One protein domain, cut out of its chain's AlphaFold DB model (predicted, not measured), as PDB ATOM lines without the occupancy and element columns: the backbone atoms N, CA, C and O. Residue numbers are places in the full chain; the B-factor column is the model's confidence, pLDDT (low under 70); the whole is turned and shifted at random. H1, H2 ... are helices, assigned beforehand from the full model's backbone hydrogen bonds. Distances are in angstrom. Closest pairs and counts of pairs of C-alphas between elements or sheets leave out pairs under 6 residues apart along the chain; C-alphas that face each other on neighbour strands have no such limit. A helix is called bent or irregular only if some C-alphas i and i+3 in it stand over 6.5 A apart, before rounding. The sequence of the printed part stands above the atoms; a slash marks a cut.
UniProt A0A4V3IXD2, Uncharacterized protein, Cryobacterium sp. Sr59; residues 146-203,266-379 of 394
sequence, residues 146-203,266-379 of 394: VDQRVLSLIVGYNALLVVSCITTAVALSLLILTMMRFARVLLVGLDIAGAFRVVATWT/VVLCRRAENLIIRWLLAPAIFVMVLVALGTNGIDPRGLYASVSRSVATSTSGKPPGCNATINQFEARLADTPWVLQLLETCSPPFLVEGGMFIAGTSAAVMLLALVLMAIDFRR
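This is residues 146 to 203 and 266 to 379 of the 394 residues of an uncharacterized protein of Cryobacterium sp. Sr59 (UniProt A0A4V3IXD2). One long helix, H1, runs through most of the length of a loose, elongated body; H3 and H7, side by side and running opposite ways, make a pair that packs on H1 by way of H3, which crosses H1 at a steep tilt, while H4 meets H1 with residues 300 to 304 alone, farther toward the first residue of H1, and from there points away from it. H5 and H6 make a small group near where H1 begins, while H2 touches no helix. The printed part has 172 residues and seven named helices, H1 to H7 in chain order: all helix, with no named strand. The radius of gyration of the C-alphas is 20.6 A, the spans 64 by 32 by 26 A.

H1, residues 146 to 182, begins at C-alpha 146 (5.489, 15.421, 30.885) and measures 53.3 A. H2 is residues 192 to 203, H3 275 to 295 (29.7 A), H4 300 to 314 (21.2 A), H5 326 to 331 and H6 336 to 346. H7, residues 354 to 379, measures 36.9 A and ends at C-alpha 379 (-31.558, 44.439, 7.629). H3 has a kink of 27 degrees near residue 282 and is only just irregular: C-alphas 279 and 282 are 6.9 A apart.

H1, with residues 166 to 177 alone, touches H3 at a steep tilt of 58 degrees; the closest C-alphas, Ser 173 and Phe 286, are 5.4 A apart. H1, with residues 158 to 165 alone, touches H4 at 65 degrees, steep; the closest C-alphas are Leu 161 and Pro 300, 5.3 A. H3 touches H7 at a shallow tilt of 1 degree, opposite ways; C-alphas Trp 279 and Ala 369 are closest, 5.4 A. H4 and H6 only just touch, with 3 pairs of C-alphas within 8 A, closest Val 311 and Pro 337 at 6.8 A. H4 and H7 only just touch, with 3 such pairs, and only at their ends, closest Arg 301 and Gly 354 at 6.0 A. H5 is close to but not clearly touching H1, its closest C-alphas being Val 146 and Glu 330, 7.7 A. Every O i to N i+4 pair is within hydrogen-bond range in H1, H2, H5, H6 and H7; H3 has 14 of 17, H4 10 of 11.

The C-alphas of Arg 184 and Asn 327, the two farthest apart, are 63.9 A apart. Residues 204 to 265 are not printed; C-alphas 203 and 266 are 16.5 A apart across the cut. The H4 to H5 link is long. Mean pLDDT of the printed part is 71.0; 76 residues are under 70, among them 146 to 157 and 305 to 352.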
ATOM      1  N   VAL A 146       6.483  16.502  30.695       52.34
ATOM      2  CA  VAL A 146       5.489  15.421  30.885       52.34
ATOM      3  C   VAL A 146       4.098  16.038  31.102       52.34
ATOM      4  O   VAL A 146       3.113  15.535  30.557       52.34
ATOM      5  N   ASP A 147       4.003  17.201  31.723       53.16
ATOM      6  CA  ASP A 147       2.737  17.938  31.937       53.16
ATOM      7  C   ASP A 147       2.252  18.599  30.640       53.16
ATOM      8  O   ASP A 147       1.047  18.623  30.380       53.16
ATOM      9  N   GLN A 148       3.159  18.898  29.816       55.03
ATOM     10  CA  GLN A 148       2.836  19.539  28.522       55.03
ATOM     11  C   GLN A 148       2.364  18.493  27.504       55.03
ATOM     12  O   GLN A 148       1.438  18.763  26.736       55.03
ATOM     13  N   ARG A 149       2.893  17.366  27.490       58.12
ATOM     14  CA  ARG A 149       2.468  16.283  26.576       58.12
ATOM     15  C   ARG A 149       1.154  15.654  27.055       58.12
ATOM     16  O   ARG A 149       0.300  15.319  26.231       58.12
ATOM     17  N   VAL A 150       0.984  15.623  28.284       57.44
ATOM     18  CA  VAL A 150      -0.268  15.091  28.864       57.44
ATOM     19  C   VAL A 150      -1.396  16.106  28.648       57.44
ATOM     20  O   VAL A 150      -2.519  15.715  28.317       57.44
ATOM     21  N   LEU A 151      -1.118  17.389  28.754       56.78
ATOM     22  CA  LEU A 151      -2.105  18.454  28.492       56.78
ATOM     23  C   LEU A 151      -2.464  18.527  27.003       56.78
ATOM     24  O   LEU A 151      -3.633  18.731  26.664       56.78
ATOM     25  N   SER A 152      -1.495  18.347  26.135       60.12
ATOM     26  CA  SER A 152      -1.763  18.319  24.680       60.12
ATOM     27  C   SER A 152      -2.559  17.068  24.288       60.12
ATOM     28  O   SER A 152      -3.432  17.146  23.422       60.12
ATOM     29  N   LEU A 153      -2.296  16.032  24.951       63.06
ATOM     30  CA  LEU A 153      -3.057  14.794  24.679       63.06
ATOM     31  C   LEU A 153      -4.483  14.903  25.235       63.06
ATOM     32  O   LEU A 153      -5.431  14.463  24.579       63.06
ATOM     33  N   ILE A 154      -4.587  15.616  26.340       61.09
ATOM     34  CA  ILE A 154      -5.921  15.771  26.960       61.09
ATOM     35  C   ILE A 154      -6.755  16.748  26.119       61.09
ATOM     36  O   ILE A 154      -7.925  16.475  25.844       61.09
ATOM     37  N   VAL A 155      -6.159  17.727  25.683       63.12
ATOM     38  CA  VAL A 155      -6.866  18.736  24.870       63.12
ATOM     39  C   VAL A 155      -7.156  18.174  23.472       63.12
ATOM     40  O   VAL A 155      -8.255  18.375  22.948       63.12
ATOM     41  N   GLY A 156      -6.205  17.458  22.921       66.44
ATOM     42  CA  GLY A 156      -6.406  16.848  21.584       66.44
ATOM     43  C   GLY A 156      -7.507  15.781  21.611       66.44
ATOM     44  O   GLY A 156      -8.348  15.743  20.710       66.44
ATOM     45  N   TYR A 157      -7.449  15.043  22.669       68.62
ATOM     46  CA  TYR A 157      -8.443  13.949  22.748       68.62
ATOM     47  C   TYR A 157      -9.838  14.526  23.036       68.62
ATOM     48  O   TYR A 157     -10.817  14.090  22.427       68.62
ATOM     49  N   ASN A 158      -9.914  15.558  23.892       70.50
ATOM     50  CA  ASN A 158     -11.213  16.212  24.152       70.50
ATOM     51  C   ASN A 158     -11.741  16.946  22.913       70.50
ATOM     52  O   ASN A 158     -12.942  16.901  22.643       70.50
ATOM     53  N   ALA A 159     -10.891  17.489  22.239       71.94
ATOM     54  CA  ALA A 159     -11.312  18.177  21.002       71.94
ATOM     55  C   ALA A 159     -11.844  17.182  19.960       71.94
ATOM     56  O   ALA A 159     -12.860  17.455  19.317       71.94
ATOM     57  N   LEU A 160     -11.229  16.066  19.913       74.19
ATOM     58  CA  LEU A 160     -11.689  15.067  18.917       74.19
ATOM     59  C   LEU A 160     -13.040  14.478  19.333       74.19
ATOM     60  O   LEU A 160     -13.900  14.259  18.477       74.19
ATOM     61  N   LEU A 161     -13.118  14.254  20.608       74.69
ATOM     62  CA  LEU A 161     -14.395  13.669  21.072       74.69
ATOM     63  C   LEU A 161     -15.539  14.674  20.907       74.69
ATOM     64  O   LEU A 161     -16.633  14.290  20.489       74.69
ATOM     65  N   VAL A 162     -15.161  15.880  21.182       80.38
ATOM     66  CA  VAL A 162     -16.204  16.922  21.045       80.38
ATOM     67  C   VAL A 162     -16.580  17.098  19.569       80.38
ATOM     68  O   VAL A 162     -17.768  17.128  19.240       80.38
ATOM     69  N   VAL A 163     -15.618  17.151  18.747       81.38
ATOM     70  CA  VAL A 163     -15.914  17.396  17.316       81.38
ATOM     71  C   VAL A 163     -16.637  16.173  16.738       81.38
ATOM     72  O   VAL A 163     -17.519  16.326  15.889       81.38
ATOM     73  N   SER A 164     -16.295  15.024  17.187       78.62
ATOM     74  CA  SER A 164     -16.983  13.816  16.694       78.62
ATOM     75  C   SER A 164     -18.460  13.834  17.111       78.62
ATOM     76  O   SER A 164     -19.324  13.454  16.319       78.62
ATOM     77  N   CYS A 165     -18.710  14.288  18.318       80.06
ATOM     78  CA  CYS A 165     -20.112  14.383  18.772       80.06
ATOM     79  C   CYS A 165     -20.883  15.439  17.972       80.06
ATOM     80  O   CYS A 165     -22.021  15.189  17.570       80.06
ATOM     81  N   ILE A 166     -20.255  16.527  17.740       81.75
ATOM     82  CA  ILE A 166     -20.941  17.594  16.980       81.75
ATOM     83  C   ILE A 166     -21.173  17.122  15.537       81.75
ATOM     84  O   ILE A 166     -22.235  17.385  14.969       81.75
ATOM     85  N   THR A 167     -20.209  16.407  15.024       81.62
ATOM     86  CA  THR A 167     -20.357  15.921  13.635       81.62
ATOM     87  C   THR A 167     -21.528  14.939  13.544       81.62
ATOM     88  O   THR A 167     -22.310  15.008  12.593       81.62
ATOM     89  N   THR A 168     -21.528  14.074  14.482       75.56
ATOM     90  CA  THR A 168     -22.638  13.104  14.459       75.56
ATOM     91  C   THR A 168     -23.986  13.833  14.591       75.56
ATOM     92  O   THR A 168     -24.940  13.483  13.893       75.56
ATOM     93  N   ALA A 169     -24.036  14.749  15.459       78.25
ATOM     94  CA  ALA A 169     -25.287  15.515  15.623       78.25
ATOM     95  C   ALA A 169     -25.663  16.267  14.341       78.25
ATOM     96  O   ALA A 169     -26.835  16.278  13.957       78.25
ATOM     97  N   VAL A 170     -24.670  16.844  13.708       78.06
ATOM     98  CA  VAL A 170     -24.969  17.593  12.461       78.06
ATOM     99  C   VAL A 170     -25.437  16.614  11.380       78.06
ATOM    100  O   VAL A 170     -26.388  16.913  10.654       78.06
ATOM    101  N   ALA A 171     -24.827  15.455  11.302       72.38
ATOM    102  CA  ALA A 171     -25.214  14.474  10.267       72.38
ATOM    103  C   ALA A 171     -26.661  14.006  10.488       72.38
ATOM    104  O   ALA A 171     -27.431  13.923   9.528       72.38
ATOM    105  N   LEU A 172     -26.975  13.726  11.743       70.94
ATOM    106  CA  LEU A 172     -28.352  13.269  12.018       70.94
ATOM    107  C   LEU A 172     -29.363  14.393  11.756       70.94
ATOM    108  O   LEU A 172     -30.455  14.127  11.249       70.94
ATOM    109  N   SER A 173     -28.975  15.574  12.135       75.88
ATOM    110  CA  SER A 173     -29.866  16.715  11.845       75.88
ATOM    111  C   SER A 173     -30.081  16.896  10.338       75.88
ATOM    112  O   SER A 173     -31.206  17.156   9.907       75.88
ATOM    113  N   LEU A 174     -29.022  16.750   9.607       73.81
ATOM    114  CA  LEU A 174     -29.184  16.860   8.142       73.81
ATOM    115  C   LEU A 174     -30.086  15.746   7.615       73.81
ATOM    116  O   LEU A 174     -30.906  15.992   6.727       73.81
ATOM    117  N   LEU A 175     -29.932  14.567   8.198       69.06
ATOM    118  CA  LEU A 175     -30.777  13.441   7.751       69.06
ATOM    119  C   LEU A 175     -32.254  13.725   8.060       69.06
ATOM    120  O   LEU A 175     -33.114  13.482   7.209       69.06
ATOM    121  N   ILE A 176     -32.493  14.216   9.287       66.12
ATOM    122  CA  ILE A 176     -33.886  14.511   9.669       66.12
ATOM    123  C   ILE A 176     -34.458  15.597   8.746       66.12
ATOM    124  O   ILE A 176     -35.589  15.468   8.274       66.12
ATOM    125  N   LEU A 177     -33.642  16.647   8.543       70.19
ATOM    126  CA  LEU A 177     -34.125  17.748   7.681       70.19
ATOM    127  C   LEU A 177     -34.352  17.270   6.244       70.19
ATOM    128  O   LEU A 177     -35.320  17.690   5.605       70.19
ATOM    129  N   THR A 178     -33.505  16.407   5.768       67.00
ATOM    130  CA  THR A 178     -33.690  15.872   4.399       67.00
ATOM    131  C   THR A 178     -34.952  15.006   4.342       67.00
ATOM    132  O   THR A 178     -35.686  15.062   3.353       67.00
ATOM    133  N   MET A 179     -35.135  14.189   5.464       57.25
ATOM    134  CA  MET A 179     -36.353  13.356   5.488       57.25
ATOM    135  C   MET A 179     -37.604  14.244   5.523       57.25
ATOM    136  O   MET A 179     -38.603  13.918   4.878       57.25
ATOM    137  N   MET A 180     -37.543  15.288   6.309       63.03
ATOM    138  CA  MET A 180     -38.674  16.235   6.343       63.03
ATOM    139  C   MET A 180     -38.947  16.830   4.958       63.03
ATOM    140  O   MET A 180     -40.109  17.021   4.594       63.03
ATOM    141  N   ARG A 181     -37.862  17.067   4.270       62.59
ATOM    142  CA  ARG A 181     -38.080  17.574   2.895       62.59
ATOM    143  C   ARG A 181     -38.733  16.508   2.014       62.59
ATOM    144  O   ARG A 181     -39.618  16.831   1.220       62.59
ATOM    145  N   PHE A 182     -38.225  15.282   2.100       58.53
ATOM    146  CA  PHE A 182     -38.774  14.206   1.250       58.53
ATOM    147  C   PHE A 182     -40.245  13.951   1.598       58.53
ATOM    148  O   PHE A 182     -41.042  13.656   0.706       58.53
ATOM    149  N   ALA A 183     -40.586  14.134   2.846       53.47
ATOM    150  CA  ALA A 183     -41.977  13.901   3.287       53.47
ATOM    151  C   ALA A 183     -42.854  15.116   2.966       53.47
ATOM    152  O   ALA A 183     -44.057  15.096   3.234       53.47
ATOM    153  N   ARG A 184     -42.245  16.099   2.343       54.34
ATOM    154  CA  ARG A 184     -42.924  17.332   1.888       54.34
ATOM    155  C   ARG A 184     -43.404  18.150   3.089       54.34
ATOM    156  O   ARG A 184     -44.388  18.886   2.988       54.34
ATOM    157  N   VAL A 185     -42.872  17.935   4.259       49.75
ATOM    158  CA  VAL A 185     -43.153  18.780   5.442       49.75
ATOM    159  C   VAL A 185     -42.336  20.075   5.359       49.75
ATOM    160  O   VAL A 185     -42.835  21.138   5.736       49.75
ATOM    161  N   LEU A 186     -41.127  20.047   4.791       54.59
ATOM    162  CA  LEU A 186     -40.281  21.234   4.562       54.59
ATOM    163  C   LEU A 186     -40.163  21.494   3.054       54.59
ATOM    164  O   LEU A 186     -39.679  20.652   2.295       54.59
ATOM    165  N   LEU A 187     -40.765  22.580   2.646       64.12
ATOM    166  CA  LEU A 187     -40.862  22.850   1.192       64.12
ATOM    167  C   LEU A 187     -39.691  23.717   0.734       64.12
ATOM    168  O   LEU A 187     -39.506  23.913  -0.469       64.12
ATOM    169  N   VAL A 188     -38.799  23.987   1.728       71.81
ATOM    170  CA  VAL A 188     -37.644  24.843   1.378       71.81
ATOM    171  C   VAL A 188     -36.427  23.951   1.084       71.81
ATOM    172  O   VAL A 188     -36.245  22.893   1.691       71.81
ATOM    173  N   GLY A 189     -35.674  24.416  -0.037       71.75
ATOM    174  CA  GLY A 189     -34.434  23.679  -0.417       71.75
ATOM    175  C   GLY A 189     -33.316  23.871   0.607       71.75
ATOM    176  O   GLY A 189     -33.166  24.949   1.185       71.75
ATOM    177  N   LEU A 190     -32.720  22.688   1.014       76.50
ATOM    178  CA  LEU A 190     -31.581  22.788   1.949       76.50
ATOM    179  C   LEU A 190     -30.313  23.190   1.190       76.50
ATOM    180  O   LEU A 190     -30.090  22.769   0.052       76.50
ATOM    181  N   ASP A 191     -29.552  24.160   1.771       85.12
ATOM    182  CA  ASP A 191     -28.281  24.571   1.132       85.12
ATOM    183  C   ASP A 191     -27.127  23.704   1.662       85.12
ATOM    184  O   ASP A 191     -26.315  24.153   2.473       85.12
ATOM    185  N   ILE A 192     -27.027  22.514   1.094       80.19
ATOM    186  CA  ILE A 192     -26.031  21.544   1.612       80.19
ATOM    187  C   ILE A 192     -24.639  21.939   1.094       80.19
ATOM    188  O   ILE A 192     -23.663  21.865   1.844       80.19
ATOM    189  N   ALA A 193     -24.669  22.421  -0.154       77.81
ATOM    190  CA  ALA A 193     -23.362  22.827  -0.726       77.81
ATOM    191  C   ALA A 193     -22.777  24.026   0.032       77.81
ATOM    192  O   ALA A 193     -21.573  24.056   0.294       77.81
ATOM    193  N   GLY A 194     -23.638  24.919   0.402       82.38
ATOM    194  CA  GLY A 194     -23.173  26.099   1.186       82.38
ATOM    195  C   GLY A 194     -22.672  25.691   2.579       82.38
ATOM    196  O   GLY A 194     -21.667  26.229   3.048       82.38
ATOM    197  N   ALA A 195     -23.379  24.792   3.135       83.56
ATOM    198  CA  ALA A 195     -22.956  24.306   4.466       83.56
ATOM    199  C   ALA A 195     -21.576  23.637   4.408       83.56
ATOM    200  O   ALA A 195     -20.739  23.880   5.282       83.56
ATOM    201  N   PHE A 196     -21.322  22.866   3.315       81.50
ATOM    202  CA  PHE A 196     -19.997  22.231   3.184       81.50
ATOM    203  C   PHE A 196     -18.912  23.277   2.905       81.50
ATOM    204  O   PHE A 196     -17.792  23.145   3.405       81.50
ATOM    205  N   ARG A 197     -19.291  24.232   2.149       89.12
ATOM    206  CA  ARG A 197     -18.289  25.286   1.863       89.12
ATOM    207  C   ARG A 197     -17.903  26.029   3.148       89.12
ATOM    208  O   ARG A 197     -16.726  26.339   3.344       89.12
ATOM    209  N   VAL A 198     -18.893  26.225   4.039       88.88
ATOM    210  CA  VAL A 198     -18.602  26.943   5.301       88.88
ATOM    211  C   VAL A 198     -17.682  26.083   6.179       88.88
ATOM    212  O   VAL A 198     -16.733  26.606   6.769       88.88
ATOM    213  N   VAL A 199     -17.972  24.832   6.171       88.69
ATOM    214  CA  VAL A 199     -17.110  23.959   7.005       88.69
ATOM    215  C   VAL A 199     -15.684  23.958   6.448       88.69
ATOM    216  O   VAL A 199     -14.725  24.057   7.217       88.69
ATOM    217  N   ALA A 200     -15.602  23.886   5.171       87.38
ATOM    218  CA  ALA A 200     -14.260  23.871   4.553       87.38
ATOM    219  C   ALA A 200     -13.517  25.189   4.802       87.38
ATOM    220  O   ALA A 200     -12.316  25.170   5.085       87.38
ATOM    221  N   THR A 201     -14.253  26.245   4.733       91.12
ATOM    222  CA  THR A 201     -13.604  27.562   4.897       91.12
ATOM    223  C   THR A 201     -13.091  27.727   6.335       91.12
ATOM    224  O   THR A 201     -11.954  28.163   6.532       91.12
ATOM    225  N   TRP A 202     -13.885  27.317   7.254       90.25
ATOM    226  CA  TRP A 202     -13.451  27.546   8.651       90.25
ATOM    227  C   TRP A 202     -12.338  26.562   9.032       90.25
ATOM    228  O   TRP A 202     -11.457  26.908   9.821       90.25
ATOM    229  N   THR A 203     -12.435  25.370   8.495       89.38
ATOM    230  CA  THR A 203     -11.300  24.446   8.702       89.38
ATOM    231  C   THR A 203     -10.005  25.020   8.116       89.38
ATOM    232  O   THR A 203      -8.946  24.895   8.735       89.38
ATOM    233  N   VAL A 266     -26.470  26.559  11.195       88.19
ATOM    234  CA  VAL A 266     -27.311  27.779  11.228       88.19
ATOM    235  C   VAL A 266     -27.601  28.252   9.803       88.19
ATOM    236  O   VAL A 266     -28.656  28.840   9.553       88.19
ATOM    237  N   VAL A 267     -26.777  27.830   8.861       87.56
ATOM    238  CA  VAL A 267     -26.961  28.422   7.521       87.56
ATOM    239  C   VAL A 267     -27.636  27.392   6.610       87.56
ATOM    240  O   VAL A 267     -27.830  27.645   5.419       87.56
ATOM    241  N   LEU A 268     -28.107  26.302   7.130       83.44
ATOM    242  CA  LEU A 268     -28.618  25.164   6.339       83.44
ATOM    243  C   LEU A 268     -29.949  25.534   5.682       83.44
ATOM    244  O   LEU A 268     -30.217  25.104   4.557       83.44
ATOM    245  N   CYS A 269     -30.662  26.382   6.304       82.88
ATOM    246  CA  CYS A 269     -31.966  26.738   5.697       82.88
ATOM    247  C   CYS A 269     -31.936  28.197   5.232       82.88
ATOM    248  O   CYS A 269     -32.964  28.875   5.247       82.88
ATOM    249  N   ARG A 270     -30.808  28.584   4.758       82.12
ATOM    250  CA  ARG A 270     -30.631  30.011   4.399       82.12
ATOM    251  C   ARG A 270     -31.541  30.379   3.227       82.12
ATOM    252  O   ARG A 270     -31.875  31.553   3.055       82.12
ATOM    253  N   ARG A 271     -32.056  29.440   2.518       77.69
ATOM    254  CA  ARG A 271     -32.862  29.737   1.312       77.69
ATOM    255  C   ARG A 271     -34.329  29.945   1.689       77.69
ATOM    256  O   ARG A 271     -35.130  30.348   0.842       77.69
ATOM    257  N   ALA A 272     -34.589  29.833   3.010       74.06
ATOM    258  CA  ALA A 272     -35.993  29.983   3.444       74.06
ATOM    259  C   ALA A 272     -36.345  31.467   3.575       74.06
ATOM    260  O   ALA A 272     -35.490  32.302   3.880       74.06
ATOM    261  N   GLU A 273     -37.542  31.807   3.209       70.31
ATOM    262  CA  GLU A 273     -38.013  33.213   3.253       70.31
ATOM    263  C   GLU A 273     -38.481  33.577   4.669       70.31
ATOM    264  O   GLU A 273     -38.338  34.729   5.083       70.31
ATOM    265  N   ASN A 274     -38.945  32.489   5.424       68.31
ATOM    266  CA  ASN A 274     -39.301  32.706   6.843       68.31
ATOM    267  C   ASN A 274     -38.051  32.735   7.739       68.31
ATOM    268  O   ASN A 274     -37.210  31.835   7.692       68.31
ATOM    269  N   LEU A 275     -37.897  33.886   8.512       68.38
ATOM    270  CA  LEU A 275     -36.676  34.121   9.321       68.38
ATOM    271  C   LEU A 275     -36.549  33.071  10.435       68.38
ATOM    272  O   LEU A 275     -35.435  32.659  10.764       68.38
ATOM    273  N   ILE A 276     -37.763  32.667  10.824       68.88
ATOM    274  CA  ILE A 276     -37.710  31.650  11.900       68.88
ATOM    275  C   ILE A 276     -37.278  30.298  11.318       68.88
ATOM    276  O   ILE A 276     -36.426  29.622  11.902       68.88
ATOM    277  N   ILE A 277     -37.779  30.021  10.144       70.25
ATOM    278  CA  ILE A 277     -37.382  28.749   9.502       70.25
ATOM    279  C   ILE A 277     -35.943  28.862   8.971       70.25
ATOM    280  O   ILE A 277     -35.169  27.908   9.085       70.25
ATOM    281  N   ARG A 278     -35.592  30.005   8.627       79.25
ATOM    282  CA  ARG A 278     -34.255  30.226   8.034       79.25
ATOM    283  C   ARG A 278     -33.173  30.127   9.111       79.25
ATOM    284  O   ARG A 278     -32.114  29.546   8.862       79.25
ATOM    285  N   TRP A 279     -33.484  30.581  10.339       81.44
ATOM    286  CA  TRP A 279     -32.320  30.666  11.253       81.44
ATOM    287  C   TRP A 279     -32.555  29.788  12.483       81.44
ATOM    288  O   TRP A 279     -31.594  29.355  13.121       81.44
ATOM    289  N   LEU A 280     -33.873  29.331  12.707       80.44
ATOM    290  CA  LEU A 280     -34.067  28.675  14.025       80.44
ATOM    291  C   LEU A 280     -34.458  27.207  13.836       80.44
ATOM    292  O   LEU A 280     -34.229  26.393  14.734       80.44
ATOM    293  N   LEU A 281     -34.949  26.828  12.671       80.25
ATOM    294  CA  LEU A 281     -35.426  25.436  12.507       80.25
ATOM    295  C   LEU A 281     -34.256  24.447  12.565       80.25
ATOM    296  O   LEU A 281     -34.312  23.479  13.326       80.25
ATOM    297  N   ALA A 282     -33.238  24.730  11.764       84.00
ATOM    298  CA  ALA A 282     -32.102  23.780  11.717       84.00
ATOM    299  C   ALA A 282     -31.345  23.758  13.048       84.00
ATOM    300  O   ALA A 282     -31.033  22.679  13.557       84.00
ATOM    301  N   PRO A 283     -31.080  24.897  13.669       86.75
ATOM    302  CA  PRO A 283     -30.401  24.882  14.979       86.75
ATOM    303  C   PRO A 283     -31.270  24.226  16.061       86.75
ATOM    304  O   PRO A 283     -30.732  23.557  16.947       86.75
ATOM    305  N   ALA A 284     -32.587  24.409  15.956       80.12
ATOM    306  CA  ALA A 284     -33.469  23.768  16.955       80.12
ATOM    307  C   ALA A 284     -33.436  22.241  16.811       80.12
ATOM    308  O   ALA A 284     -33.366  21.531  17.817       80.12
ATOM    309  N   ILE A 285     -33.499  21.735  15.582       76.31
ATOM    310  CA  ILE A 285     -33.418  20.271  15.356       76.31
ATOM    311  C   ILE A 285     -32.047  19.748  15.799       76.31
ATOM    312  O   ILE A 285     -31.970  18.688  16.425       76.31
ATOM    313  N   PHE A 286     -31.081  20.545  15.515       88.69
ATOM    314  CA  PHE A 286     -29.729  20.141  15.964       88.69
ATOM    315  C   PHE A 286     -29.675  20.034  17.488       88.69
ATOM    316  O   PHE A 286     -29.142  19.056  18.015       88.69
ATOM    317  N   VAL A 287     -30.190  21.015  18.210       85.75
ATOM    318  CA  VAL A 287     -30.128  20.989  19.688       85.75
ATOM    319  C   VAL A 287     -30.936  19.789  20.203       85.75
ATOM    320  O   VAL A 287     -30.497  19.112  21.136       85.75
ATOM    321  N   MET A 288     -32.081  19.550  19.542       80.62
ATOM    322  CA  MET A 288     -32.876  18.376  19.962       80.62
ATOM    323  C   MET A 288     -32.085  17.077  19.779       80.62
ATOM    324  O   MET A 288     -32.111  16.218  20.663       80.62
ATOM    325  N   VAL A 289     -31.406  17.001  18.669       77.69
ATOM    326  CA  VAL A 289     -30.608  15.780  18.403       77.69
ATOM    327  C   VAL A 289     -29.447  15.691  19.405       77.69
ATOM    328  O   VAL A 289     -29.164  14.606  19.920       77.69
ATOM    329  N   LEU A 290     -28.876  16.859  19.638       81.81
ATOM    330  CA  LEU A 290     -27.730  16.855  20.574       81.81
ATOM    331  C   LEU A 290     -28.195  16.430  21.972       81.81
ATOM    332  O   LEU A 290     -27.509  15.645  22.631       81.81
ATOM    333  N   VAL A 291     -29.320  16.910  22.425       83.94
ATOM    334  CA  VAL A 291     -29.831  16.554  23.764       83.94
ATOM    335  C   VAL A 291     -30.217  15.071  23.774       83.94
ATOM    336  O   VAL A 291     -29.936  14.371  24.751       83.94
ATOM    337  N   ALA A 292     -30.842  14.597  22.650       71.88
ATOM    338  CA  ALA A 292     -31.208  13.170  22.557       71.88
ATOM    339  C   ALA A 292     -29.967  12.269  22.617       71.88
ATOM    340  O   ALA A 292     -29.987  11.247  23.308       71.88
ATOM    341  N   LEU A 293     -28.941  12.719  21.915       75.00
ATOM    342  CA  LEU A 293     -27.696  11.915  21.967       75.00
ATOM    343  C   LEU A 293     -27.099  11.929  23.380       75.00
ATOM    344  O   LEU A 293     -26.614  10.896  23.847       75.00
ATOM    345  N   GLY A 294     -27.177  13.085  23.984       77.44
ATOM    346  CA  GLY A 294     -26.612  13.192  25.349       77.44
ATOM    347  C   GLY A 294     -27.387  12.321  26.346       77.44
ATOM    348  O   GLY A 294     -26.773  11.683  27.204       77.44
ATOM    349  N   THR A 295     -28.738  12.272  26.248       79.38
ATOM    350  CA  THR A 295     -29.531  11.453  27.190       79.38
ATOM    351  C   THR A 295     -29.282   9.959  26.958       79.38
ATOM    352  O   THR A 295     -29.450   9.161  27.882       79.38
ATOM    353  N   ASN A 296     -28.785   9.593  25.740       77.19
ATOM    354  CA  ASN A 296     -28.522   8.160  25.475       77.19
ATOM    355  C   ASN A 296     -27.049   7.817  25.714       77.19
ATOM    356  O   ASN A 296     -26.596   6.736  25.335       77.19
ATOM    357  N   GLY A 297     -26.377   8.758  26.322       70.38
ATOM    358  CA  GLY A 297     -24.997   8.425  26.741       70.38
ATOM    359  C   GLY A 297     -23.980   8.662  25.616       70.38
ATOM    360  O   GLY A 297     -22.852   8.176  25.708       70.38
ATOM    361  N   ILE A 298     -24.534   9.232  24.481       73.00
ATOM    362  CA  ILE A 298     -23.582   9.531  23.382       73.00
ATOM    363  C   ILE A 298     -23.089  10.978  23.527       73.00
ATOM    364  O   ILE A 298     -23.619  11.900  22.902       73.00
ATOM    365  N   ASP A 299     -22.357  11.277  24.584       75.69
ATOM    366  CA  ASP A 299     -21.669  12.549  24.900       75.69
ATOM    367  C   ASP A 299     -20.163  12.282  25.071       75.69
ATOM    368  O   ASP A 299     -19.713  11.135  25.031       75.69
ATOM    369  N   PRO A 300     -19.348  13.307  24.956       72.44
ATOM    370  CA  PRO A 300     -17.888  13.115  24.973       72.44
ATOM    371  C   PRO A 300     -17.449  12.174  26.102       72.44
ATOM    372  O   PRO A 300     -16.574  11.331  25.884       72.44
ATOM    373  N   ARG A 301     -18.122  12.255  27.189       74.69
ATOM    374  CA  ARG A 301     -17.751  11.329  28.283       74.69
ATOM    375  C   ARG A 301     -18.202   9.899  27.962       74.69
ATOM    376  O   ARG A 301     -17.479   8.946  28.262       74.69
ATOM    377  N   GLY A 302     -19.376   9.792  27.476       69.31
ATOM    378  CA  GLY A 302     -19.883   8.448  27.086       69.31
ATOM    379  C   GLY A 302     -19.033   7.813  25.977       69.31
ATOM    380  O   GLY A 302     -18.774   6.608  26.026       69.31
ATOM    381  N   LEU A 303     -18.649   8.635  25.023       70.00
ATOM    382  CA  LEU A 303     -17.804   8.110  23.932       70.00
ATOM    383  C   LEU A 303     -16.421   7.694  24.444       70.00
ATOM    384  O   LEU A 303     -15.885   6.676  24.001       70.00
ATOM    385  N   TYR A 304     -16.022   8.442  25.379       70.31
ATOM    386  CA  TYR A 304     -14.717   8.062  25.967       70.31
ATOM    387  C   TYR A 304     -14.844   6.745  26.740       70.31
ATOM    388  O   TYR A 304     -13.959   5.891  26.645       70.31
ATOM    389  N   ALA A 305     -15.870   6.625  27.498       67.69
ATOM    390  CA  ALA A 305     -16.051   5.386  28.278       67.69
ATOM    391  C   ALA A 305     -16.133   4.165  27.347       67.69
ATOM    392  O   ALA A 305     -15.611   3.100  27.684       67.69
ATOM    393  N   SER A 306     -16.705   4.317  26.207       65.62
ATOM    394  CA  SER A 306     -16.832   3.198  25.252       65.62
ATOM    395  C   SER A 306     -15.490   2.864  24.595       65.62
ATOM    396  O   SER A 306     -15.184   1.685  24.398       65.62
ATOM    397  N   VAL A 307     -14.712   3.910  24.304       65.88
ATOM    398  CA  VAL A 307     -13.400   3.675  23.660       65.88
ATOM    399  C   VAL A 307     -12.415   3.121  24.704       65.88
ATOM    400  O   VAL A 307     -11.613   2.241  24.386       65.88
ATOM    401  N   SER A 308     -12.577   3.637  25.886       65.06
ATOM    402  CA  SER A 308     -11.649   3.157  26.932       65.06
ATOM    403  C   SER A 308     -11.946   1.692  27.272       65.06
ATOM    404  O   SER A 308     -11.026   0.941  27.598       65.06
ATOM    405  N   ARG A 309     -13.140   1.301  27.304       62.06
ATOM    406  CA  ARG A 309     -13.487  -0.114  27.561       62.06
ATOM    407  C   ARG A 309     -12.965  -1.022  26.442       62.06
ATOM    408  O   ARG A 309     -12.515  -2.135  26.720       62.06
ATOM    409  N   SER A 310     -13.012  -0.564  25.279       60.56
ATOM    410  CA  SER A 310     -12.533  -1.366  24.138       60.56
ATOM    411  C   SER A 310     -11.001  -1.479  24.136       60.56
ATOM    412  O   SER A 310     -10.465  -2.523  23.755       60.56
ATOM    413  N   VAL A 311     -10.376  -0.455  24.654       57.66
ATOM    414  CA  VAL A 311      -8.896  -0.449  24.677       57.66
ATOM    415  C   VAL A 311      -8.411  -1.219  25.915       57.66
ATOM    416  O   VAL A 311      -7.355  -1.855  25.867       57.66
ATOM    417  N   ALA A 312      -9.159  -1.193  26.975       56.81
ATOM    418  CA  ALA A 312      -8.827  -1.973  28.190       56.81
ATOM    419  C   ALA A 312      -8.897  -3.474  27.901       56.81
ATOM    420  O   ALA A 312      -8.139  -4.248  28.491       56.81
ATOM    421  N   THR A 313      -9.666  -3.852  26.958       57.12
ATOM    422  CA  THR A 313      -9.759  -5.289  26.606       57.12
ATOM    423  C   THR A 313      -8.606  -5.696  25.683       57.12
ATOM    424  O   THR A 313      -8.195  -6.858  25.695       57.12
ATOM    425  N   SER A 314      -7.886  -4.662  25.113       52.47
ATOM    426  CA  SER A 314      -6.821  -4.947  24.124       52.47
ATOM    427  C   SER A 314      -5.437  -4.728  24.741       52.47
ATOM    428  O   SER A 314      -4.468  -5.355  24.306       52.47
ATOM    429  N   THR A 315      -5.358  -4.110  25.954       53.28
ATOM    430  CA  THR A 315      -4.016  -3.851  26.524       53.28
ATOM    431  C   THR A 315      -3.811  -4.762  27.739       53.28
ATOM    432  O   THR A 315      -4.736  -5.009  28.517       53.28
ATOM    433  N   SER A 316      -3.005  -5.848  27.577       44.66
ATOM    434  CA  SER A 316      -2.514  -6.843  28.557       44.66
ATOM    435  C   SER A 316      -1.748  -6.172  29.702       44.66
ATOM    436  O   SER A 316      -0.679  -5.588  29.503       44.66
ATOM    437  N   GLY A 317      -2.388  -5.228  30.467       55.00
ATOM    438  CA  GLY A 317      -1.643  -4.917  31.717       55.00
ATOM    439  C   GLY A 317      -2.367  -3.819  32.502       55.00
ATOM    440  O   GLY A 317      -2.996  -2.928  31.927       55.00
ATOM    441  N   LYS A 318      -2.876  -4.112  33.727       55.66
ATOM    442  CA  LYS A 318      -3.478  -3.199  34.725       55.66
ATOM    443  C   LYS A 318      -2.547  -2.011  35.027       55.66
ATOM    444  O   LYS A 318      -1.330  -2.168  35.142       55.66
ATOM    445  N   PRO A 319      -3.080  -0.775  34.723       56.34
ATOM    446  CA  PRO A 319      -2.222   0.384  35.007       56.34
ATOM    447  C   PRO A 319      -1.761   0.406  36.476       56.34
ATOM    448  O   PRO A 319      -2.433  -0.132  37.359       56.34
ATOM    449  N   PRO A 320      -0.367   0.593  36.784       55.03
ATOM    450  CA  PRO A 320       0.109   0.708  38.171       55.03
ATOM    451  C   PRO A 320      -0.656   1.793  38.948       55.03
ATOM    452  O   PRO A 320      -1.347   2.624  38.356       55.03
ATOM    453  N   GLY A 321      -1.178   1.506  40.145       58.19
ATOM    454  CA  GLY A 321      -1.679   2.413  41.203       58.19
ATOM    455  C   GLY A 321      -1.091   3.827  41.093       58.19
ATOM    456  O   GLY A 321      -0.239   4.104  40.246       58.19
ATOM    457  N   CYS A 322      -1.825   4.957  41.345       64.06
ATOM    458  CA  CYS A 322      -1.548   6.410  41.259       64.06
ATOM    459  C   CYS A 322      -0.162   6.739  41.809       64.06
ATOM    460  O   CYS A 322       0.238   7.904  41.817       64.06
ATOM    461  N   ASN A 323       0.682   5.574  42.077       57.62
ATOM    462  CA  ASN A 323       2.046   5.831  42.599       57.62
ATOM    463  C   ASN A 323       3.115   5.515  41.553       57.62
ATOM    464  O   ASN A 323       4.130   4.889  41.864       57.62
ATOM    465  N   ALA A 324       2.795   5.770  40.262       60.88
ATOM    466  CA  ALA A 324       3.805   5.452  39.226       60.88
ATOM    467  C   ALA A 324       4.922   6.507  39.241       60.88
ATOM    468  O   ALA A 324       4.690   7.682  39.537       60.88
ATOM    469  N   THR A 325       6.215   5.998  39.438       59.03
ATOM    470  CA  THR A 325       7.406   6.884  39.410       59.03
ATOM    471  C   THR A 325       7.565   7.534  38.028       59.03
ATOM    472  O   THR A 325       7.012   7.061  37.033       59.03
ATOM    473  N   ILE A 326       7.904   8.840  37.909       58.69
ATOM    474  CA  ILE A 326       8.134   9.695  36.722       58.69
ATOM    475  C   ILE A 326       8.955   8.925  35.674       58.69
ATOM    476  O   ILE A 326       8.705   9.066  34.475       58.69
ATOM    477  N   ASN A 327       9.813   7.897  36.028       56.16
ATOM    478  CA  ASN A 327      10.655   7.095  35.104       56.16
ATOM    479  C   ASN A 327       9.841   5.987  34.426       56.16
ATOM    480  O   ASN A 327      10.088   5.678  33.259       56.16
ATOM    481  N   GLN A 328       8.782   5.493  35.034       62.03
ATOM    482  CA  GLN A 328       7.840   4.506  34.456       62.03
ATOM    483  C   GLN A 328       6.834   5.186  33.519       62.03
ATOM    484  O   GLN A 328       6.425   4.587  32.522       62.03
ATOM    485  N   PHE A 329       6.593   6.443  33.788       62.78
ATOM    486  CA  PHE A 329       5.703   7.252  32.931       62.78
ATOM    487  C   PHE A 329       6.407   7.656  31.633       62.78
ATOM    488  O   PHE A 329       5.800   7.588  30.563       62.78
ATOM    489  N   GLU A 330       7.656   7.927  31.728       61.28
ATOM    490  CA  GLU A 330       8.426   8.360  30.530       61.28
ATOM    491  C   GLU A 330       8.697   7.169  29.610       61.28
ATOM    492  O   GLU A 330       8.730   7.338  28.389       61.28
ATOM    493  N   ALA A 331       8.725   5.934  30.159       62.78
ATOM    494  CA  ALA A 331       9.028   4.729  29.351       62.78
ATOM    495  C   ALA A 331       7.781   4.247  28.602       62.78
ATOM    496  O   ALA A 331       7.903   3.637  27.537       62.78
ATOM    497  N   ARG A 332       6.615   4.780  28.990       64.12
ATOM    498  CA  ARG A 332       5.394   4.258  28.330       64.12
ATOM    499  C   ARG A 332       4.560   5.413  27.774       64.12
ATOM    500  O   ARG A 332       3.371   5.244  27.498       64.12
ATOM    501  N   LEU A 333       5.179   6.580  27.673       60.22
ATOM    502  CA  LEU A 333       4.513   7.796  27.162       60.22
ATOM    503  C   LEU A 333       4.108   7.620  25.695       60.22
ATOM    504  O   LEU A 333       3.167   8.271  25.236       60.22
ATOM    505  N   ALA A 334       4.653   6.570  25.056       59.28
ATOM    506  CA  ALA A 334       4.312   6.331  23.632       59.28
ATOM    507  C   ALA A 334       3.029   5.501  23.515       59.28
ATOM    508  O   ALA A 334       2.374   5.530  22.471       59.28
ATOM    509  N   ASP A 335       2.572   4.993  24.716       64.50
ATOM    510  CA  ASP A 335       1.349   4.165  24.690       64.50
ATOM    511  C   ASP A 335       0.171   4.996  25.222       64.50
ATOM    512  O   ASP A 335      -0.003   5.162  26.431       64.50
ATOM    513  N   THR A 336      -0.481   5.718  24.299       63.78
ATOM    514  CA  THR A 336      -1.504   6.764  24.502       63.78
ATOM    515  C   THR A 336      -2.716   6.193  25.259       63.78
ATOM    516  O   THR A 336      -3.239   6.848  26.163       63.78
ATOM    517  N   PRO A 337      -3.097   4.938  25.033       64.62
ATOM    518  CA  PRO A 337      -4.249   4.369  25.759       64.62
ATOM    519  C   PRO A 337      -3.891   4.042  27.217       64.62
ATOM    520  O   PRO A 337      -4.743   4.193  28.098       64.62
ATOM    521  N   TRP A 338      -2.681   3.661  27.461       68.00
ATOM    522  CA  TRP A 338      -2.207   3.381  28.834       68.00
ATOM    523  C   TRP A 338      -2.140   4.667  29.667       68.00
ATOM    524  O   TRP A 338      -2.558   4.666  30.827       68.00
ATOM    525  N   VAL A 339      -1.770   5.818  29.120       66.69
ATOM    526  CA  VAL A 339      -1.621   7.116  29.820       66.69
ATOM    527  C   VAL A 339      -3.008   7.710  30.091       66.69
ATOM    528  O   VAL A 339      -3.227   8.293  31.157       66.69
ATOM    529  N   LEU A 340      -3.930   7.454  29.205       66.12
ATOM    530  CA  LEU A 340      -5.295   7.997  29.383       66.12
ATOM    531  C   LEU A 340      -6.028   7.249  30.499       66.12
ATOM    532  O   LEU A 340      -6.781   7.865  31.257       66.12
ATOM    533  N   GLN A 341      -5.738   5.943  30.629       67.44
ATOM    534  CA  GLN A 341      -6.343   5.139  31.716       67.44
ATOM    535  C   GLN A 341      -5.756   5.525  33.078       67.44
ATOM    536  O   GLN A 341      -6.486   5.551  34.072       67.44
ATOM    537  N   LEU A 342      -4.547   5.814  33.140       69.06
ATOM    538  CA  LEU A 342      -3.892   6.274  34.381       69.06
ATOM    539  C   LEU A 342      -4.394   7.660  34.792       69.06
ATOM    540  O   LEU A 342      -4.614   7.903  35.982       69.06
ATOM    541  N   LEU A 343      -4.625   8.525  33.809       67.25
ATOM    542  CA  LEU A 343      -5.094   9.895  34.113       67.25
ATOM    543  C   LEU A 343      -6.549   9.869  34.591       67.25
ATOM    544  O   LEU A 343      -6.934  10.690  35.426       67.25
ATOM    545  N   GLU A 344      -7.284   8.895  34.093       67.00
ATOM    546  CA  GLU A 344      -8.685   8.764  34.566       67.00
ATOM    547  C   GLU A 344      -8.724   8.292  36.020       67.00
ATOM    548  O   GLU A 344      -9.590   8.730  36.781       67.00
ATOM    549  N   THR A 345      -7.780   7.461  36.391       68.00
ATOM    550  CA  THR A 345      -7.830   6.821  37.723       68.00
ATOM    551  C   THR A 345      -7.136   7.706  38.762       68.00
ATOM    552  O   THR A 345      -7.585   7.770  39.908       68.00
ATOM    553  N   CYS A 346      -6.275   8.583  38.369       66.56
ATOM    554  CA  CYS A 346      -5.385   9.184  39.388       66.56
ATOM    555  C   CYS A 346      -5.511  10.705  39.338       66.56
ATOM    556  O   CYS A 346      -5.033  11.390  40.244       66.56
ATOM    557  N   SER A 347      -6.324  11.322  38.352       64.00
ATOM    558  CA  SER A 347      -6.410  12.796  38.269       64.00
ATOM    559  C   SER A 347      -7.886  13.214  38.254       64.00
ATOM    560  O   SER A 347      -8.775  12.398  38.003       64.00
ATOM    561  N   PRO A 348      -8.153  14.493  38.784       59.75
ATOM    562  CA  PRO A 348      -9.524  15.012  38.697       59.75
ATOM    563  C   PRO A 348     -10.054  14.991  37.255       59.75
ATOM    564  O   PRO A 348      -9.290  14.802  36.305       59.75
ATOM    565  N   PRO A 349     -11.533  15.016  37.180       59.28
ATOM    566  CA  PRO A 349     -12.125  14.826  35.848       59.28
ATOM    567  C   PRO A 349     -11.611  15.869  34.841       59.28
ATOM    568  O   PRO A 349     -11.638  17.074  35.106       59.28
ATOM    569  N   PHE A 350     -10.791  15.445  33.938       65.56
ATOM    570  CA  PHE A 350     -10.203  16.340  32.908       65.56
ATOM    571  C   PHE A 350     -11.031  16.254  31.625       65.56
ATOM    572  O   PHE A 350     -10.809  17.034  30.697       65.56
ATOM    573  N   LEU A 351     -12.137  15.467  31.673       66.62
ATOM    574  CA  LEU A 351     -12.983  15.339  30.468       66.62
ATOM    575  C   LEU A 351     -14.163  16.311  30.572       66.62
ATOM    576  O   LEU A 351     -14.622  16.643  31.666       66.62
ATOM    577  N   VAL A 352     -14.435  16.907  29.439       69.56
ATOM    578  CA  VAL A 352     -15.567  17.857  29.403       69.56
ATOM    579  C   VAL A 352     -16.854  17.116  29.804       69.56
ATOM    580  O   VAL A 352     -17.148  16.026  29.305       69.56
ATOM    581  N   GLU A 353     -17.412  17.679  30.857       77.00
ATOM    582  CA  GLU A 353     -18.695  17.094  31.307       77.00
ATOM    583  C   GLU A 353     -19.782  17.237  30.232       77.00
ATOM    584  O   GLU A 353     -19.842  18.237  29.513       77.00
ATOM    585  N   GLY A 354     -20.510  16.086  30.027       71.44
ATOM    586  CA  GLY A 354     -21.527  15.989  28.955       71.44
ATOM    587  C   GLY A 354     -22.574  17.104  29.051       71.44
ATOM    588  O   GLY A 354     -22.945  17.693  28.034       71.44
ATOM    589  N   GLY A 355     -22.993  17.364  30.309       72.06
ATOM    590  CA  GLY A 355     -24.028  18.413  30.493       72.06
ATOM    591  C   GLY A 355     -23.532  19.800  30.066       72.06
ATOM    592  O   GLY A 355     -24.277  20.549  29.431       72.06
ATOM    593  N   MET A 356     -22.291  20.101  30.459       77.06
ATOM    594  CA  MET A 356     -21.714  21.420  30.093       77.06
ATOM    595  C   MET A 356     -21.499  21.529  28.579       77.06
ATOM    596  O   MET A 356     -21.705  22.603  28.010       77.06
ATOM    597  N   PHE A 357     -21.171  20.404  28.035       79.69
ATOM    598  CA  PHE A 357     -20.951  20.403  26.572       79.69
ATOM    599  C   PHE A 357     -22.270  20.646  25.834       79.69
ATOM    600  O   PHE A 357     -22.321  21.487  24.933       79.69
ATOM    601  N   ILE A 358     -23.302  19.987  26.234       79.38
ATOM    602  CA  ILE A 358     -24.590  20.118  25.523       79.38
ATOM    603  C   ILE A 358     -25.138  21.535  25.738       79.38
ATOM    604  O   ILE A 358     -25.572  22.176  24.778       79.38
ATOM    605  N   ALA A 359     -25.066  22.012  27.015       74.25
ATOM    606  CA  ALA A 359     -25.578  23.367  27.297       74.25
ATOM    607  C   ALA A 359     -24.757  24.440  26.566       74.25
ATOM    608  O   ALA A 359     -25.332  25.374  26.002       74.25
ATOM    609  N   GLY A 360     -23.463  24.229  26.595       77.12
ATOM    610  CA  GLY A 360     -22.577  25.230  25.941       77.12
ATOM    611  C   GLY A 360     -22.782  25.282  24.423       77.12
ATOM    612  O   GLY A 360     -22.919  26.371  23.860       77.12
ATOM    613  N   THR A 361     -22.801  24.074  23.863       79.19
ATOM    614  CA  THR A 361     -22.906  24.049  22.382       79.19
ATOM    615  C   THR A 361     -24.310  24.496  21.940       79.19
ATOM    616  O   THR A 361     -24.439  25.223  20.952       79.19
ATOM    617  N   SER A 362     -25.318  24.153  22.678       80.12
ATOM    618  CA  SER A 362     -26.687  24.591  22.329       80.12
ATOM    619  C   SER A 362     -26.824  26.111  22.465       80.12
ATOM    620  O   SER A 362     -27.443  26.750  21.612       80.12
ATOM    621  N   ALA A 363     -26.239  26.619  23.554       75.25
ATOM    622  CA  ALA A 363     -26.314  28.083  23.736       75.25
ATOM    623  C   ALA A 363     -25.582  28.822  22.608       75.25
ATOM    624  O   ALA A 363     -26.096  29.820  22.097       75.25
ATOM    625  N   ALA A 364     -24.452  28.272  22.277       78.62
ATOM    626  CA  ALA A 364     -23.661  28.942  21.220       78.62
ATOM    627  C   ALA A 364     -24.409  28.939  19.880       78.62
ATOM    628  O   ALA A 364     -24.474  29.974  19.214       78.62
ATOM    629  N   VAL A 365     -24.983  27.790  19.556       84.25
ATOM    630  CA  VAL A 365     -25.657  27.696  18.237       84.25
ATOM    631  C   VAL A 365     -26.921  28.566  18.253       84.25
ATOM    632  O   VAL A 365     -27.187  29.278  17.282       84.25
ATOM    633  N   MET A 366     -27.619  28.565  19.347       82.19
ATOM    634  CA  MET A 366     -28.872  29.351  19.410       82.19
ATOM    635  C   MET A 366     -28.563  30.852  19.448       82.19
ATOM    636  O   MET A 366     -29.276  31.638  18.824       82.19
ATOM    637  N   LEU A 367     -27.559  31.193  20.226       78.69
ATOM    638  CA  LEU A 367     -27.168  32.616  20.236       78.69
ATOM    639  C   LEU A 367     -26.751  33.089  18.839       78.69
ATOM    640  O   LEU A 367     -27.153  34.176  18.417       78.69
ATOM    641  N   LEU A 368     -25.944  32.274  18.221       81.75
ATOM    642  CA  LEU A 368     -25.539  32.654  16.852       81.75
ATOM    643  C   LEU A 368     -26.763  32.764  15.930       81.75
ATOM    644  O   LEU A 368     -26.850  33.709  15.141       81.75
ATOM    645  N   ALA A 369     -27.675  31.830  16.074       79.50
ATOM    646  CA  ALA A 369     -28.896  31.889  15.234       79.50
ATOM    647  C   ALA A 369     -29.698  33.156  15.536       79.50
ATOM    648  O   ALA A 369     -30.183  33.811  14.610       79.50
ATOM    649  N   LEU A 370     -29.719  33.525  16.803       74.75
ATOM    650  CA  LEU A 370     -30.530  34.700  17.172       74.75
ATOM    651  C   LEU A 370     -29.867  35.989  16.675       74.75
ATOM    652  O   LEU A 370     -30.565  36.904  16.232       74.75
ATOM    653  N   VAL A 371     -28.552  35.984  16.832       77.88
ATOM    654  CA  VAL A 371     -27.822  37.175  16.353       77.88
ATOM    655  C   VAL A 371     -28.031  37.351  14.843       77.88
ATOM    656  O   VAL A 371     -28.333  38.459  14.393       77.88
ATOM    657  N   LEU A 372     -27.902  36.237  14.154       81.31
ATOM    658  CA  LEU A 372     -28.055  36.375  12.686       81.31
ATOM    659  C   LEU A 372     -29.505  36.716  12.328       81.31
ATOM    660  O   LEU A 372     -29.740  37.464  11.377       81.31
ATOM    661  N   MET A 373     -30.330  36.172  13.175       79.06
ATOM    662  CA  MET A 373     -31.745  36.526  12.938       79.06
ATOM    663  C   MET A 373     -31.965  38.022  13.202       79.06
ATOM    664  O   MET A 373     -32.664  38.682  12.432       79.06
ATOM    665  N   ALA A 374     -31.402  38.505  14.289       71.69
ATOM    666  CA  ALA A 374     -31.545  39.935  14.617       71.69
ATOM    667  C   ALA A 374     -30.955  40.825  13.515       71.69
ATOM    668  O   ALA A 374     -31.560  41.837  13.158       71.69
ATOM    669  N   ILE A 375     -29.775  40.324  13.045       78.56
ATOM    670  CA  ILE A 375     -29.119  41.135  11.990       78.56
ATOM    671  C   ILE A 375     -29.994  41.134  10.727       78.56
ATOM    672  O   ILE A 375     -30.203  42.190  10.126       78.56
ATOM    673  N   ASP A 376     -30.502  39.911  10.467       75.12
ATOM    674  CA  ASP A 376     -31.316  39.834   9.227       75.12
ATOM    675  C   ASP A 376     -32.646  40.574   9.419       75.12
ATOM    676  O   ASP A 376     -33.162  41.161   8.465       75.12
ATOM    677  N   PHE A 377     -33.055  40.571  10.647       72.25
ATOM    678  CA  PHE A 377     -34.309  41.296  10.931       72.25
ATOM    679  C   PHE A 377     -34.087  42.802  10.772       72.25
ATOM    680  O   PHE A 377     -34.920  43.483  10.171       72.25
ATOM    681  N   ARG A 378     -32.952  43.226  11.248       73.44
ATOM    682  CA  ARG A 378     -32.645  44.665  11.131       73.44
ATOM    683  C   ARG A 378     -32.450  45.079   9.670       73.44
ATOM    684  O   ARG A 378     -32.923  46.145   9.270       73.44
ATOM    685  N   ARG A 379     -31.776  44.116   9.059       73.38
ATOM    686  CA  ARG A 379     -31.558  44.439   7.629       73.38
ATOM    687  C   ARG A 379     -32.894  44.440   6.879       73.38
ATOM    688  O   ARG A 379     -33.089  45.262   5.981       73.38
TER     689      ARG A 379